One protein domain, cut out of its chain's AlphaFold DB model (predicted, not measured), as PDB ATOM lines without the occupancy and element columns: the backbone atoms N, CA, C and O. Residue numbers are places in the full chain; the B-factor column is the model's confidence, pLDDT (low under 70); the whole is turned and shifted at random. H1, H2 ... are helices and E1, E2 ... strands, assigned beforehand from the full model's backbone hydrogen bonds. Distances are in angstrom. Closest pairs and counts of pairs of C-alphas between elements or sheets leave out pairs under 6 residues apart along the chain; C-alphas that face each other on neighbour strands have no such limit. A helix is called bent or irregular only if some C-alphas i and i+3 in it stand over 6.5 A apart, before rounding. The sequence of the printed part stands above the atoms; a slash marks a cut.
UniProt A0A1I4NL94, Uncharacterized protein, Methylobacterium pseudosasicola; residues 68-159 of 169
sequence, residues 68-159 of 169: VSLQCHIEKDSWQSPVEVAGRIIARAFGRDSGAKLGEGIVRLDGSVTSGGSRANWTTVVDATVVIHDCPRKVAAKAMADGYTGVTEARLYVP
ATOM      1  N   VAL A  68     -53.660 -55.799 -39.733       96.12
ATOM      2  CA  VAL A  68     -52.303 -56.274 -40.002       96.12
ATOM      3  C   VAL A  68     -51.350 -55.089 -40.111       96.12
ATOM      4  O   VAL A  68     -51.776 -53.943 -40.268       96.12
ATOM      5  N   SER A  69     -50.048 -55.371 -40.086       96.81
ATOM      6  CA  SER A  69     -49.030 -54.406 -40.503       96.81
ATOM      7  C   SER A  69     -48.719 -54.613 -41.984       96.81
ATOM      8  O   SER A  69     -48.428 -55.731 -42.408       96.81
ATOM      9  N   LEU A  70     -48.809 -53.548 -42.777       97.31
ATOM     10  CA  LEU A  70     -48.525 -53.567 -44.213       97.31
ATOM     11  C   LEU A  70     -47.220 -52.820 -44.473       97.31
ATOM     12  O   LEU A  70     -47.130 -51.649 -44.122       97.31
ATOM     13  N   GLN A  71     -46.247 -53.458 -45.115       97.69
ATOM     14  CA  GLN A  71     -45.107 -52.761 -45.702       97.69
ATOM     15  C   GLN A  71     -45.407 -52.454 -47.169       97.69
ATOM     16  O   GLN A  71     -45.904 -53.320 -47.887       97.69
ATOM     17  N   CYS A  72     -45.078 -51.250 -47.623       97.75
ATOM     18  CA  CYS A  72     -45.123 -50.881 -49.035       97.75
ATOM     19  C   CYS A  72     -44.155 -49.734 -49.334       97.75
ATOM     20  O   CYS A  72     -43.758 -48.993 -48.433       97.75
ATOM     21  N   HIS A  73     -43.800 -49.586 -50.605       98.31
ATOM     22  CA  HIS A  73     -43.178 -48.372 -51.109       98.31
ATOM     23  C   HIS A  73     -44.271 -47.394 -51.556       98.31
ATOM     24  O   HIS A  73     -45.279 -47.802 -52.142       98.31
ATOM     25  N   ILE A  74     -44.103 -46.116 -51.223       98.56
ATOM     26  CA  ILE A  74     -45.043 -45.048 -51.552       98.56
ATOM     27  C   ILE A  74     -44.291 -43.936 -52.268       98.56
ATOM     28  O   ILE A  74     -43.428 -43.312 -51.662       98.56
ATOM     29  N   GLU A  75     -44.709 -43.646 -53.497       98.31
ATOM     30  CA  GLU A  75     -44.256 -42.512 -54.303       98.31
ATOM     31  C   GLU A  75     -45.481 -41.660 -54.656       98.31
ATOM     32  O   GLU A  75     -46.293 -42.000 -55.523       98.31
ATOM     33  N   LYS A  76     -45.694 -40.589 -53.889       98.06
ATOM     34  CA  LYS A  76     -46.886 -39.747 -53.989       98.06
ATOM     35  C   LYS A  76     -46.665 -38.379 -53.362       98.06
ATOM     36  O   LYS A  76     -46.086 -38.259 -52.282       98.06
ATOM     37  N   ASP A  77     -47.248 -37.355 -53.968       97.94
ATOM     38  CA  ASP A  77     -47.367 -36.028 -53.383       97.94
ATOM     39  C   ASP A  77     -48.831 -35.596 -53.205       97.94
ATOM     40  O   ASP A  77     -49.783 -36.245 -53.652       97.94
ATOM     41  N   SER A  78     -49.023 -34.522 -52.442       98.00
ATOM     42  CA  SER A  78     -50.340 -33.967 -52.152       98.00
ATOM     43  C   SER A  78     -50.254 -32.461 -51.935       98.00
ATOM     44  O   SER A  78     -49.472 -31.973 -51.111       98.00
ATOM     45  N   TRP A  79     -51.063 -31.709 -52.683       97.88
ATOM     46  CA  TRP A  79     -51.085 -30.249 -52.643       97.88
ATOM     47  C   TRP A  79     -51.784 -29.735 -51.384       97.88
ATOM     48  O   TRP A  79     -52.957 -30.027 -51.156       97.88
ATOM     49  N   GLN A  80     -51.045 -28.983 -50.562       97.12
ATOM     50  CA  GLN A  80     -51.507 -28.382 -49.301       97.12
ATOM     51  C   GLN A  80     -52.291 -29.325 -48.372       97.12
ATOM     52  O   GLN A  80     -53.143 -28.912 -47.580       97.12
ATOM     53  N   SER A  81     -52.000 -30.617 -48.459       97.06
ATOM     54  CA  SER A  81     -52.782 -31.682 -47.848       97.06
ATOM     55  C   SER A  81     -51.855 -32.854 -47.500       97.06
ATOM     56  O   SER A  81     -50.744 -32.938 -48.034       97.06
ATOM     57  N   PRO A  82     -52.226 -33.734 -46.556       97.81
ATOM     58  CA  PRO A  82     -51.501 -34.974 -46.304       97.81
ATOM     59  C   PRO A  82     -51.418 -35.870 -47.543       97.81
ATOM     60  O   PRO A  82     -52.309 -35.876 -48.396       97.81
ATOM     61  N   VAL A  83     -50.365 -36.685 -47.591       98.31
ATOM     62  CA  VAL A  83     -50.333 -37.874 -48.446       98.31
ATOM     63  C   VAL A  83     -51.090 -38.983 -47.729       98.31
ATOM     64  O   VAL A  83     -50.827 -39.279 -46.561       98.31
ATOM     65  N   GLU A  84     -52.039 -39.592 -48.434       96.81
ATOM     66  CA  GLU A  84     -52.929 -40.612 -47.884       96.81
ATOM     67  C   GLU A  84     -52.951 -41.877 -48.742       96.81
ATOM     68  O   GLU A  84     -52.961 -41.803 -49.977       96.81
ATOM     69  N   VAL A  85     -53.048 -43.032 -48.080       95.31
ATOM     70  CA  VAL A  85     -53.284 -44.342 -48.701       95.31
ATOM     71  C   VAL A  85     -54.444 -45.015 -47.983       95.31
ATOM     72  O   VAL A  85     -54.435 -45.161 -46.764       95.31
ATOM     73  N   ALA A  86     -55.479 -45.396 -48.735       91.50
ATOM     74  CA  ALA A  86     -56.679 -46.060 -48.214       91.50
ATOM     75  C   ALA A  86     -57.356 -45.356 -47.011       91.50
ATOM     76  O   ALA A  86     -58.044 -45.984 -46.204       91.50
ATOM     77  N   GLY A  87     -57.209 -44.034 -46.913       91.81
ATOM     78  CA  GLY A  87     -57.739 -43.218 -45.821       91.81
ATOM     79  C   GLY A  87     -56.787 -43.037 -44.637       91.81
ATOM     80  O   GLY A  87     -57.089 -42.260 -43.737       91.81
ATOM     81  N   ARG A  88     -55.631 -43.710 -44.618       96.06
ATOM     82  CA  ARG A  88     -54.567 -43.477 -43.634       96.06
ATOM     83  C   ARG A  88     -53.703 -42.309 -44.072       96.06
ATOM     84  O   ARG A  88     -53.231 -42.284 -45.205       96.06
ATOM     85  N   ILE A  89     -53.472 -41.373 -43.155       97.62
ATOM     86  CA  ILE A  89     -52.479 -40.313 -43.331       97.62
ATOM     87  C   ILE A  89     -51.103 -40.960 -43.216       97.62
ATOM     88  O   ILE A  89     -50.764 -41.492 -42.163       97.62
ATOM     89  N   ILE A  90     -50.333 -40.913 -44.297       98.25
ATOM     90  CA  ILE A  90     -48.962 -41.426 -44.351       98.25
ATOM     91  C   ILE A  90     -48.003 -40.371 -43.830       98.25
ATOM     92  O   ILE A  90     -47.195 -40.632 -42.943       98.25
ATOM     93  N   ALA A  91     -48.143 -39.153 -44.347       98.31
ATOM     94  CA  ALA A  91     -47.383 -38.007 -43.898       98.31
ATOM     95  C   ALA A  91     -48.163 -36.713 -44.113       98.31
ATOM     96  O   ALA A  91     -49.101 -36.652 -44.914       98.31
ATOM     97  N   ARG A  92     -47.754 -35.658 -43.408       98.12
ATOM     98  CA  ARG A  92     -48.309 -34.315 -43.556       98.12
ATOM     99  C   ARG A  92     -47.249 -33.238 -43.364       98.12
ATOM    100  O   ARG A  92     -46.598 -33.184 -42.321       98.12
ATOM    101  N   ALA A  93     -47.154 -32.339 -44.336       98.25
ATOM    102  CA  ALA A  93     -46.512 -31.041 -44.187       98.25
ATOM    103  C   ALA A  93     -47.519 -29.966 -43.727       98.25
ATOM    104  O   ALA A  93     -48.738 -30.138 -43.815       98.25
ATOM    105  N   PHE A  94     -47.001 -28.848 -43.217       96.88
ATOM    106  CA  PHE A  94     -47.784 -27.662 -42.833       96.88
ATOM    107  C   PHE A  94     -47.318 -26.391 -43.561       96.88
ATOM    108  O   PHE A  94     -47.895 -25.320 -43.381       96.88
ATOM    109  N   GLY A  95     -46.274 -26.508 -44.379       96.38
ATOM    110  CA  GLY A  95     -45.704 -25.455 -45.205       96.38
ATOM    111  C   GLY A  95     -44.534 -26.001 -46.024       96.38
ATOM    112  O   GLY A  95     -44.097 -27.128 -45.813       96.38
ATOM    113  N   ARG A  96     -43.989 -25.188 -46.935       96.12
ATOM    114  CA  ARG A  96     -42.864 -25.578 -47.811       96.12
ATOM    115  C   ARG A  96     -41.626 -26.050 -47.049       96.12
ATOM    116  O   ARG A  96     -40.949 -26.964 -47.497       96.12
ATOM    117  N   ASP A  97     -41.336 -25.407 -45.923       96.12
ATOM    118  CA  ASP A  97     -40.105 -25.605 -45.148       96.12
ATOM    119  C   ASP A  97     -40.344 -26.351 -43.835       96.12
ATOM    120  O   ASP A  97     -39.467 -26.401 -42.978       96.12
ATOM    121  N   SER A  98     -41.541 -26.912 -43.632       95.56
ATOM    122  CA  SER A  98     -41.839 -27.632 -42.391       95.56
ATOM    123  C   SER A  98     -41.233 -29.037 -42.347       95.56
ATOM    124  O   SER A  98     -41.331 -29.696 -41.312       95.56
ATOM    125  N   GLY A  99     -40.715 -29.528 -43.478       96.12
ATOM    126  CA  GLY A  99     -40.638 -30.961 -43.738       96.12
ATOM    127  C   GLY A  99     -42.040 -31.580 -43.727       96.12
ATOM    128  O   GLY A  99     -43.058 -30.874 -43.717       96.12
ATOM    129  N   ALA A 100     -42.105 -32.906 -43.666       97.62
ATOM    130  CA  ALA A 100     -43.349 -33.620 -43.417       97.62
ATOM    131  C   ALA A 100     -43.202 -34.550 -42.213       97.62
ATOM    132  O   ALA A 100     -42.158 -35.156 -41.986       97.62
ATOM    133  N   LYS A 101     -44.269 -34.645 -41.420       98.00
ATOM    134  CA  LYS A 101     -44.347 -35.541 -40.266       98.00
ATOM    135  C   LYS A 101     -45.097 -36.800 -40.659       98.00
ATOM    136  O   LYS A 101     -46.119 -36.697 -41.336       98.00
ATOM    137  N   LEU A 102     -44.610 -37.955 -40.214       98.31
ATOM    138  CA  LEU A 102     -45.313 -39.226 -40.377       98.31
ATOM    139  C   LEU A 102     -46.661 -39.195 -39.650       98.31
ATOM    140  O   LEU A 102     -46.817 -38.539 -38.617       98.31
ATOM    141  N   GLY A 103     -47.640 -39.893 -40.217       97.12
ATOM    142  CA  GLY A 103     -48.917 -40.141 -39.566       97.12
ATOM    143  C   GLY A 103     -48.796 -41.129 -38.404       97.12
ATOM    144  O   GLY A 103     -47.781 -41.797 -38.214       97.12
ATOM    145  N   GLU A 104     -49.865 -41.240 -37.623       95.31
ATOM    146  CA  GLU A 104     -49.927 -42.178 -36.505       95.31
ATOM    147  C   GLU A 104     -49.885 -43.639 -36.988       95.31
ATOM    148  O   GLU A 104     -50.602 -44.033 -37.918       95.31
ATOM    149  N   GLY A 105     -49.029 -44.440 -36.346       95.19
ATOM    150  CA  GLY A 105     -48.809 -45.844 -36.703       95.19
ATOM    151  C   GLY A 105     -48.071 -46.046 -38.031       95.19
ATOM    152  O   GLY A 105     -48.133 -47.143 -38.582       95.19
ATOM    153  N   ILE A 106     -47.412 -45.008 -38.561       97.50
ATOM    154  CA  ILE A 106     -46.583 -45.088 -39.768       97.50
ATOM    155  C   ILE A 106     -45.109 -45.088 -39.370       97.50
ATOM    156  O   ILE A 106     -44.653 -44.190 -38.662       97.50
ATOM    157  N   VAL A 107     -44.358 -46.066 -39.865       96.75
ATOM    158  CA  VAL A 107     -42.905 -46.165 -39.676       96.75
ATOM    159  C   VAL A 107     -42.234 -46.035 -41.032       96.75
ATOM    160  O   VAL A 107     -42.589 -46.754 -41.958       96.75
ATOM    161  N   ARG A 108     -41.262 -45.132 -41.169       97.12
ATOM    162  CA  ARG A 108     -40.420 -45.050 -42.369       97.12
ATOM    163  C   ARG A 108     -39.227 -45.983 -42.198       97.12
ATOM    164  O   ARG A 108     -38.478 -45.808 -41.242       97.12
ATOM    165  N   LEU A 109     -39.068 -46.939 -43.110       95.31
ATOM    166  CA  LEU A 109     -37.920 -47.848 -43.141       95.31
ATOM    167  C   LEU A 109     -36.770 -47.251 -43.955       95.31
ATOM    168  O   LEU A 109     -35.629 -47.290 -43.519       95.31
ATOM    169  N   ASP A 110     -37.087 -46.667 -45.111       95.81
ATOM    170  CA  ASP A 110     -36.112 -46.052 -46.014       95.81
ATOM    171  C   ASP A 110     -36.768 -44.947 -46.864       95.81
ATOM    172  O   ASP A 110     -37.995 -44.799 -46.863       95.81
ATOM    173  N   GLY A 111     -35.958 -44.152 -47.566       97.56
ATOM    174  CA  GLY A 111     -36.402 -43.078 -48.450       97.56
ATOM    175  C   GLY A 111     -36.733 -41.780 -47.714       97.56
ATOM    176  O   GLY A 111     -36.287 -41.541 -46.585       97.56
ATOM    177  N   SER A 112     -37.516 -40.909 -48.350       98.06
ATOM    178  CA  SER A 112     -37.756 -39.533 -47.921       98.06
ATOM    179  C   SER A 112     -39.235 -39.202 -47.688       98.06
ATOM    180  O   SER A 112     -40.140 -39.600 -48.419       98.06
ATOM    181  N   VAL A 113     -39.477 -38.427 -46.631       98.38
ATOM    182  CA  VAL A 113     -40.775 -37.825 -46.313       98.38
ATOM    183  C   VAL A 113     -40.520 -36.356 -46.034       98.38
ATOM    184  O   VAL A 113     -39.860 -36.008 -45.053       98.38
ATOM    185  N   THR A 114     -40.989 -35.485 -46.922       98.44
ATOM    186  CA  THR A 114     -40.620 -34.069 -46.901       98.44
ATOM    187  C   THR A 114     -41.741 -33.167 -47.408       98.44
ATOM    188  O   THR A 114     -42.830 -33.613 -47.773       98.44
ATOM    189  N   SER A 115     -41.486 -31.867 -47.384       97.94
ATOM    190  CA  SER A 115     -42.324 -30.846 -47.994       97.94
ATOM    191  C   SER A 115     -41.689 -30.322 -49.282       97.94
ATOM    192  O   SER A 115     -40.467 -30.274 -49.410       97.94
ATOM    193  N   GLY A 116     -42.522 -29.912 -50.237       96.44
ATOM    194  CA  GLY A 116     -42.090 -29.357 -51.520       96.44
ATOM    195  C   GLY A 116     -42.821 -28.069 -51.897       96.44
ATOM    196  O   GLY A 116     -43.522 -27.456 -51.085       96.44
ATOM    197  N   GLY A 117     -42.662 -27.661 -53.157       95.50
ATOM    198  CA  GLY A 117     -43.370 -26.523 -53.744       95.50
ATOM    199  C   GLY A 117     -42.867 -25.155 -53.269       95.50
ATOM    200  O   GLY A 117     -41.678 -24.958 -53.021       95.50
ATOM    201  N   SER A 118     -43.775 -24.182 -53.174       94.69
ATOM    202  CA  SER A 118     -43.480 -22.806 -52.740       94.69
ATOM    203  C   SER A 118     -44.182 -22.469 -51.421       94.69
ATOM    204  O   SER A 118     -45.048 -23.208 -50.964       94.69
ATOM    205  N   ARG A 119     -43.862 -21.326 -50.796       93.69
ATOM    206  CA  ARG A 119     -44.531 -20.896 -49.552       93.69
ATOM    207  C   ARG A 119     -46.057 -20.813 -49.708       93.69
ATOM    208  O   ARG A 119     -46.774 -21.166 -48.778       93.69
ATOM    209  N   ALA A 120     -46.532 -20.357 -50.868       95.56
ATOM    210  CA  ALA A 120     -47.957 -20.231 -51.171       95.56
ATOM    211  C   ALA A 120     -48.571 -21.527 -51.726       95.56
ATOM    212  O   ALA A 120     -49.758 -21.748 -51.543       95.56
ATOM    213  N   ASN A 121     -47.769 -22.386 -52.361       96.62
ATOM    214  CA  ASN A 121     -48.208 -23.614 -53.028       96.62
ATOM    215  C   ASN A 121     -47.331 -24.787 -52.576       96.62
ATOM    216  O   ASN A 121     -46.542 -25.315 -53.360       96.62
ATOM    217  N   TRP A 122     -47.392 -25.128 -51.291       98.06
ATOM    218  CA  TRP A 122     -46.575 -26.199 -50.724       98.06
ATOM    219  C   TRP A 122     -47.233 -27.567 -50.917       98.06
ATOM    220  O   TRP A 122     -48.457 -27.677 -51.020       98.06
ATOM    221  N   THR A 123     -46.416 -28.617 -50.932       98.38
ATOM    222  CA  THR A 123     -46.862 -30.013 -51.046       98.38
ATOM    223  C   THR A 123     -46.321 -30.856 -49.896       98.38
ATOM    224  O   THR A 123     -45.265 -30.554 -49.338       98.38
ATOM    225  N   THR A 124     -47.045 -31.914 -49.535       98.75
ATOM    226  CA  THR A 124     -46.479 -33.054 -48.801       98.75
ATOM    227  C   THR A 124     -45.955 -34.045 -49.834       98.75
ATOM    228  O   THR A 124     -46.697 -34.364 -50.758       98.75
ATOM    229  N   VAL A 125     -44.729 -34.538 -49.682       98.50
ATOM    230  CA  VAL A 125     -44.092 -35.482 -50.611       98.50
ATOM    231  C   VAL A 125     -43.630 -36.713 -49.841       98.50
ATOM    232  O   VAL A 125     -42.983 -36.594 -48.796       98.50
ATOM    233  N   VAL A 126     -43.978 -37.888 -50.353       98.75
ATOM    234  CA  VAL A 126     -43.527 -39.185 -49.854       98.75
ATOM    235  C   VAL A 126     -42.925 -39.944 -51.027       98.75
ATOM    236  O   VAL A 126     -43.600 -40.156 -52.027       98.75
ATOM    237  N   ASP A 127     -41.671 -40.336 -50.869       98.56
ATOM    238  CA  ASP A 127     -40.958 -41.282 -51.726       98.56
ATOM    239  C   ASP A 127     -40.176 -42.193 -50.778       98.56
ATOM    240  O   ASP A 127     -39.037 -41.904 -50.402       98.56
ATOM    241  N   ALA A 128     -40.873 -43.175 -50.209       98.38
ATOM    242  CA  ALA A 128     -40.380 -43.928 -49.066       98.38
ATOM    243  C   ALA A 128     -40.994 -45.319 -48.951       98.38
ATOM    244  O   ALA A 128     -42.181 -45.531 -49.204       98.38
ATOM    245  N   THR A 129     -40.193 -46.246 -48.433       98.38
ATOM    246  CA  THR A 129     -40.684 -47.536 -47.949       98.38
ATOM    247  C   THR A 129     -41.150 -47.378 -46.511       98.38
ATOM    248  O   THR A 129     -40.384 -46.963 -45.635       98.38
ATOM    249  N   VAL A 130     -42.413 -47.712 -46.251       98.12
ATOM    250  CA  VAL A 130     -43.051 -47.530 -44.946       98.12
ATOM    251  C   VAL A 130     -43.744 -48.797 -44.460       98.12
ATOM    252  O   VAL A 130     -44.130 -49.655 -45.252       98.12
ATOM    253  N   VAL A 131     -43.951 -48.876 -43.148       97.75
ATOM    254  CA  VAL A 131     -44.881 -49.799 -42.497       97.75
ATOM    255  C   VAL A 131     -46.100 -49.017 -42.022       97.75
ATOM    256  O   VAL A 131     -45.972 -47.981 -41.371       97.75
ATOM    257  N   ILE A 132     -47.286 -49.532 -42.336       97.06
ATOM    258  CA  ILE A 132     -48.585 -49.033 -41.894       97.06
ATOM    259  C   ILE A 132     -49.147 -50.043 -40.887       97.06
ATOM    260  O   ILE A 132     -49.660 -51.094 -41.282       97.06
ATOM    261  N   HIS A 133     -49.049 -49.732 -39.594       95.81
ATOM    262  CA  HIS A 133     -49.674 -50.519 -38.527       95.81
ATOM    263  C   HIS A 133     -51.184 -50.307 -38.493       95.81
ATOM    264  O   HIS A 133     -51.672 -49.278 -38.962       95.81
ATOM    265  N   ASP A 134     -51.925 -51.255 -37.920       94.31
ATOM    266  CA  ASP A 134     -53.386 -51.204 -37.779       94.31
ATOM    267  C   ASP A 134     -54.118 -51.019 -39.120       94.31
ATOM    268  O   ASP A 134     -55.121 -50.310 -39.233       94.31
ATOM    269  N   CYS A 135     -53.585 -51.620 -40.186       94.88
ATOM    270  CA  CYS A 135     -54.217 -51.611 -41.499       94.88
ATOM    271  C   CYS A 135     -55.312 -52.689 -41.534       94.88
ATOM    272  O   CYS A 135     -54.994 -53.853 -41.285       94.88
ATOM    273  N   PRO A 136     -56.580 -52.370 -41.861       95.75
ATOM    274  CA  PRO A 136     -57.618 -53.391 -41.987       95.75
ATOM    275  C   PRO A 136     -57.190 -54.479 -42.974       95.75
ATOM    276  O   PRO A 136     -56.756 -54.161 -44.083       95.75
ATOM    277  N   ARG A 137     -57.357 -55.764 -42.634       95.69
ATOM    278  CA  ARG A 137     -56.874 -56.871 -43.483       95.69
ATOM    279  C   ARG A 137     -57.375 -56.785 -44.922       95.69
ATOM    280  O   ARG A 137     -56.617 -57.031 -45.854       95.69
ATOM    281  N   LYS A 138     -58.632 -56.374 -45.124       94.00
ATOM    282  CA  LYS A 138     -59.214 -56.170 -46.465       94.00
ATOM    283  C   LYS A 138     -58.511 -55.063 -47.258       94.00
ATOM    284  O   LYS A 138     -58.359 -55.188 -48.468       94.00
ATOM    285  N   VAL A 139     -58.077 -53.997 -46.586       94.50
ATOM    286  CA  VAL A 139     -57.307 -52.904 -47.199       94.50
ATOM    287  C   VAL A 139     -55.907 -53.388 -47.569       94.50
ATOM    288  O   VAL A 139     -55.464 -53.145 -48.687       94.50
ATOM    289  N   ALA A 140     -55.244 -54.131 -46.679       95.50
ATOM    290  CA  ALA A 140     -53.943 -54.730 -46.966       95.50
ATOM    291  C   ALA A 140     -54.017 -55.726 -48.135       95.50
ATOM    292  O   ALA A 140     -53.216 -55.646 -49.062       95.50
ATOM    293  N   ALA A 141     -55.015 -56.613 -48.146       95.81
ATOM    294  CA  ALA A 141     -55.246 -57.551 -49.242       95.81
ATOM    295  C   ALA A 141     -55.463 -56.824 -50.576       95.81
ATOM    296  O   ALA A 141     -54.854 -57.190 -51.578       95.81
ATOM    297  N   LYS A 142     -56.262 -55.749 -50.577       94.88
ATOM    298  CA  LYS A 142     -56.446 -54.907 -51.762       94.88
ATOM    299  C   LYS A 142     -55.141 -54.250 -52.214       94.88
ATOM    300  O   LYS A 142     -54.864 -54.246 -53.404       94.88
ATOM    301  N   ALA A 143     -54.338 -53.721 -51.289       94.31
ATOM    302  CA  ALA A 143     -53.046 -53.122 -51.626       94.31
ATOM    303  C   ALA A 143     -52.105 -54.132 -52.301       94.31
ATOM    304  O   ALA A 143     -51.407 -53.769 -53.238       94.31
ATOM    305  N   MET A 144     -52.112 -55.389 -51.844       95.56
ATOM    306  CA  MET A 144     -51.281 -56.459 -52.407       95.56
ATOM    307  C   MET A 144     -51.794 -56.983 -53.756       95.56
ATOM    308  O   MET A 144     -50.988 -57.354 -54.601       95.56
ATOM    309  N   ALA A 145     -53.115 -57.039 -53.954       94.50
ATOM    310  CA  ALA A 145     -53.720 -57.622 -55.154       94.50
ATOM    311  C   ALA A 145     -53.973 -56.598 -56.274       94.50
ATOM    312  O   ALA A 145     -53.602 -56.831 -57.420       94.50
ATOM    313  N   ASP A 146     -54.601 -55.468 -55.937       91.94
ATOM    314  CA  ASP A 146     -55.055 -54.458 -56.904       91.94
ATOM    315  C   ASP A 146     -54.150 -53.219 -56.927       91.94
ATOM    316  O   ASP A 146     -54.166 -52.448 -57.888       91.94
ATOM    317  N   GLY A 147     -53.410 -52.986 -55.841       89.62
ATOM    318  CA  GLY A 147     -52.627 -51.775 -55.636       89.62
ATOM    319  C   GLY A 147     -53.458 -50.542 -55.260       89.62
ATOM    320  O   GLY A 147     -54.693 -50.520 -55.264       89.62
ATOM    321  N   TYR A 148     -52.738 -49.479 -54.916       94.06
ATOM    322  CA  TYR A 148     -53.255 -48.118 -54.792       94.06
ATOM    323  C   TYR A 148     -52.355 -47.194 -55.614       94.06
ATOM    324  O   TYR A 148     -51.176 -47.479 -55.801       94.06
ATOM    325  N   THR A 149     -52.887 -46.072 -56.100       94.69
ATOM    326  CA  THR A 149     -52.080 -45.087 -56.837       94.69
ATOM    327  C   THR A 149     -50.891 -44.619 -55.998       94.69
ATOM    328  O   THR A 149     -51.089 -44.148 -54.874       94.69
ATOM    329  N   GLY A 150     -49.688 -44.727 -56.569       95.62
ATOM    330  CA  GLY A 150     -48.436 -44.371 -55.902       95.62
ATOM    331  C   GLY A 150     -48.015 -45.355 -54.811       95.62
ATOM    332  O   GLY A 150     -47.268 -44.966 -53.926       95.62
ATOM    333  N   VAL A 151     -48.533 -46.590 -54.813       97.50
ATOM    334  CA  VAL A 151     -48.175 -47.634 -53.841       97.50
ATOM    335  C   VAL A 151     -47.736 -48.896 -54.570       97.50
ATOM    336  O   VAL A 151     -48.493 -49.452 -55.366       97.50
ATOM    337  N   THR A 152     -46.539 -49.373 -54.252       97.12
ATOM    338  CA  THR A 152     -45.920 -50.561 -54.848       97.12
ATOM    339  C   THR A 152     -45.318 -51.464 -53.770       97.12
ATOM    340  O   THR A 152     -45.278 -51.117 -52.588       97.12
ATOM    341  N   GLU A 153     -44.909 -52.676 -54.167       96.00
ATOM    342  CA  GLU A 153     -44.213 -53.647 -53.300       96.00
ATOM    343  C   GLU A 153     -44.945 -53.994 -51.991       96.00
ATOM    344  O   GLU A 153     -44.328 -54.345 -50.977       96.00
ATOM    345  N   ALA A 154     -46.275 -53.888 -52.015       97.31
ATOM    346  CA  ALA A 154     -47.130 -54.127 -50.868       97.31
ATOM    347  C   ALA A 154     -47.026 -55.584 -50.398       97.31
ATOM    348  O   ALA A 154     -47.224 -56.518 -51.176       97.31
ATOM    349  N   ARG A 155     -46.745 -55.778 -49.109       96.75
ATOM    350  CA  ARG A 155     -46.660 -57.093 -48.463       96.75
ATOM    351  C   ARG A 155     -46.960 -57.002 -46.974       96.75
ATOM    352  O   ARG A 155     -46.783 -55.952 -46.358       96.75
ATOM    353  N   LEU A 156     -47.389 -58.111 -46.376       96.94
ATOM    354  CA  LEU A 156     -47.502 -58.184 -44.921       96.94
ATOM    355  C   LEU A 156     -46.126 -57.971 -44.290       96.94
ATOM    356  O   LEU A 156     -45.148 -58.606 -44.679       96.94
ATOM    357  N   TYR A 157     -46.068 -57.062 -43.325       95.00
ATOM    358  CA  TYR A 157     -44.863 -56.800 -42.562       95.00
ATOM    359  C   TYR A 157     -44.793 -57.756 -41.376       95.00
ATOM    360  O   TYR A 157     -45.680 -57.763 -40.520       95.00
ATOM    361  N   VAL A 158     -43.717 -58.532 -41.324       88.31
ATOM    362  CA  VAL A 158     -43.323 -59.315 -40.155       88.31
ATOM    363  C   VAL A 158     -41.969 -58.754 -39.728       88.31
ATOM    364  O   VAL A 158     -41.024 -58.859 -40.510       88.31
ATOM    365  N   PRO A 159     -41.867 -58.093 -38.563       78.38
ATOM    366  CA  PRO A 159     -40.601 -57.530 -38.129       78.38
ATOM    367  C   PRO A 159     -39.594 -58.652 -37.888       78.38
ATOM    368  O   PRO A 159     -39.875 -59.587 -37.136       78.38
TER     369      PRO A 159
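AT A GLANCE: This is residues 68 to 159 of the 169 residues of an uncharacterized protein of Methylobacterium pseudosasicola (UniProt A0A1I4NL94). A long, twisted sheet of four strands, sharply bent in E1, E5 and E6, has a small three-stranded sheet packed on the part beyond the bends, and helix H1 packs at the other end, by E7 and E1. The printed part has 92 residues, in the order E1 E2 E3 E4 E5 E6 H1 E7, mostly strand. The sheets run E5 - E6 - E1 - E7 and E2 - E3 - E4, both antiparallel. It is compact, with a radius of gyration of the C-alphas of 12.8 A and an elongated outline of 38 by 24 by 18 A.

IN THESE COORDINATES: Find C-alpha 68 at (-52.303, -56.274, -40.002); E1 runs from there to 79, 29.0 A, and bends by 77 degrees at residue 73. E2 is residues 83 to 85, E3 88 to 93 and E4 100 to 102. E5, 106 to 117, spans 23.5 A and bends by 110 degrees at 109; E6, 122 to 136, spans 30.6 A and bends by 90 degrees at 129. H1 is 137 to 145, and E7, 151 to 156, ends at (-47.502, -58.184, -44.921).

HOW THE PARTS SIT: In the large sheet, look at N 74 and O 128 of E1 and E6, 2.8 A; N 112 and O 127 of the hairpin E5 and E6, 2.7 A; N 71 and O 155 of E1 and E7, 2.8 A. E2 E3 E4 form a meander, each strand the antiparallel neighbour of the one before, with N 90 and O 83 at 2.8 A, N 92 and O 101 at 2.8 A. Between the sheets, the closest C-alphas of E4 and E5 are Ala 100 and Thr 114, 4.4 A. H1 is on the large sheet; its closest C-alphas to E7 are Met 144 and Ala 154, 5.0 A. Every O i to N i+4 pair of H1 is within hydrogen-bond range. E6, H1 and E7 form a split strand-helix-strand unit, two strands running the same way with E1 between them, its crossover right-handed.

THE WHOLE: The C-alphas farthest apart are Ala 120 and Val 158, 40.9 A. The printed part has no cut, no link is long, and no printed residue is under 70 in pLDDT.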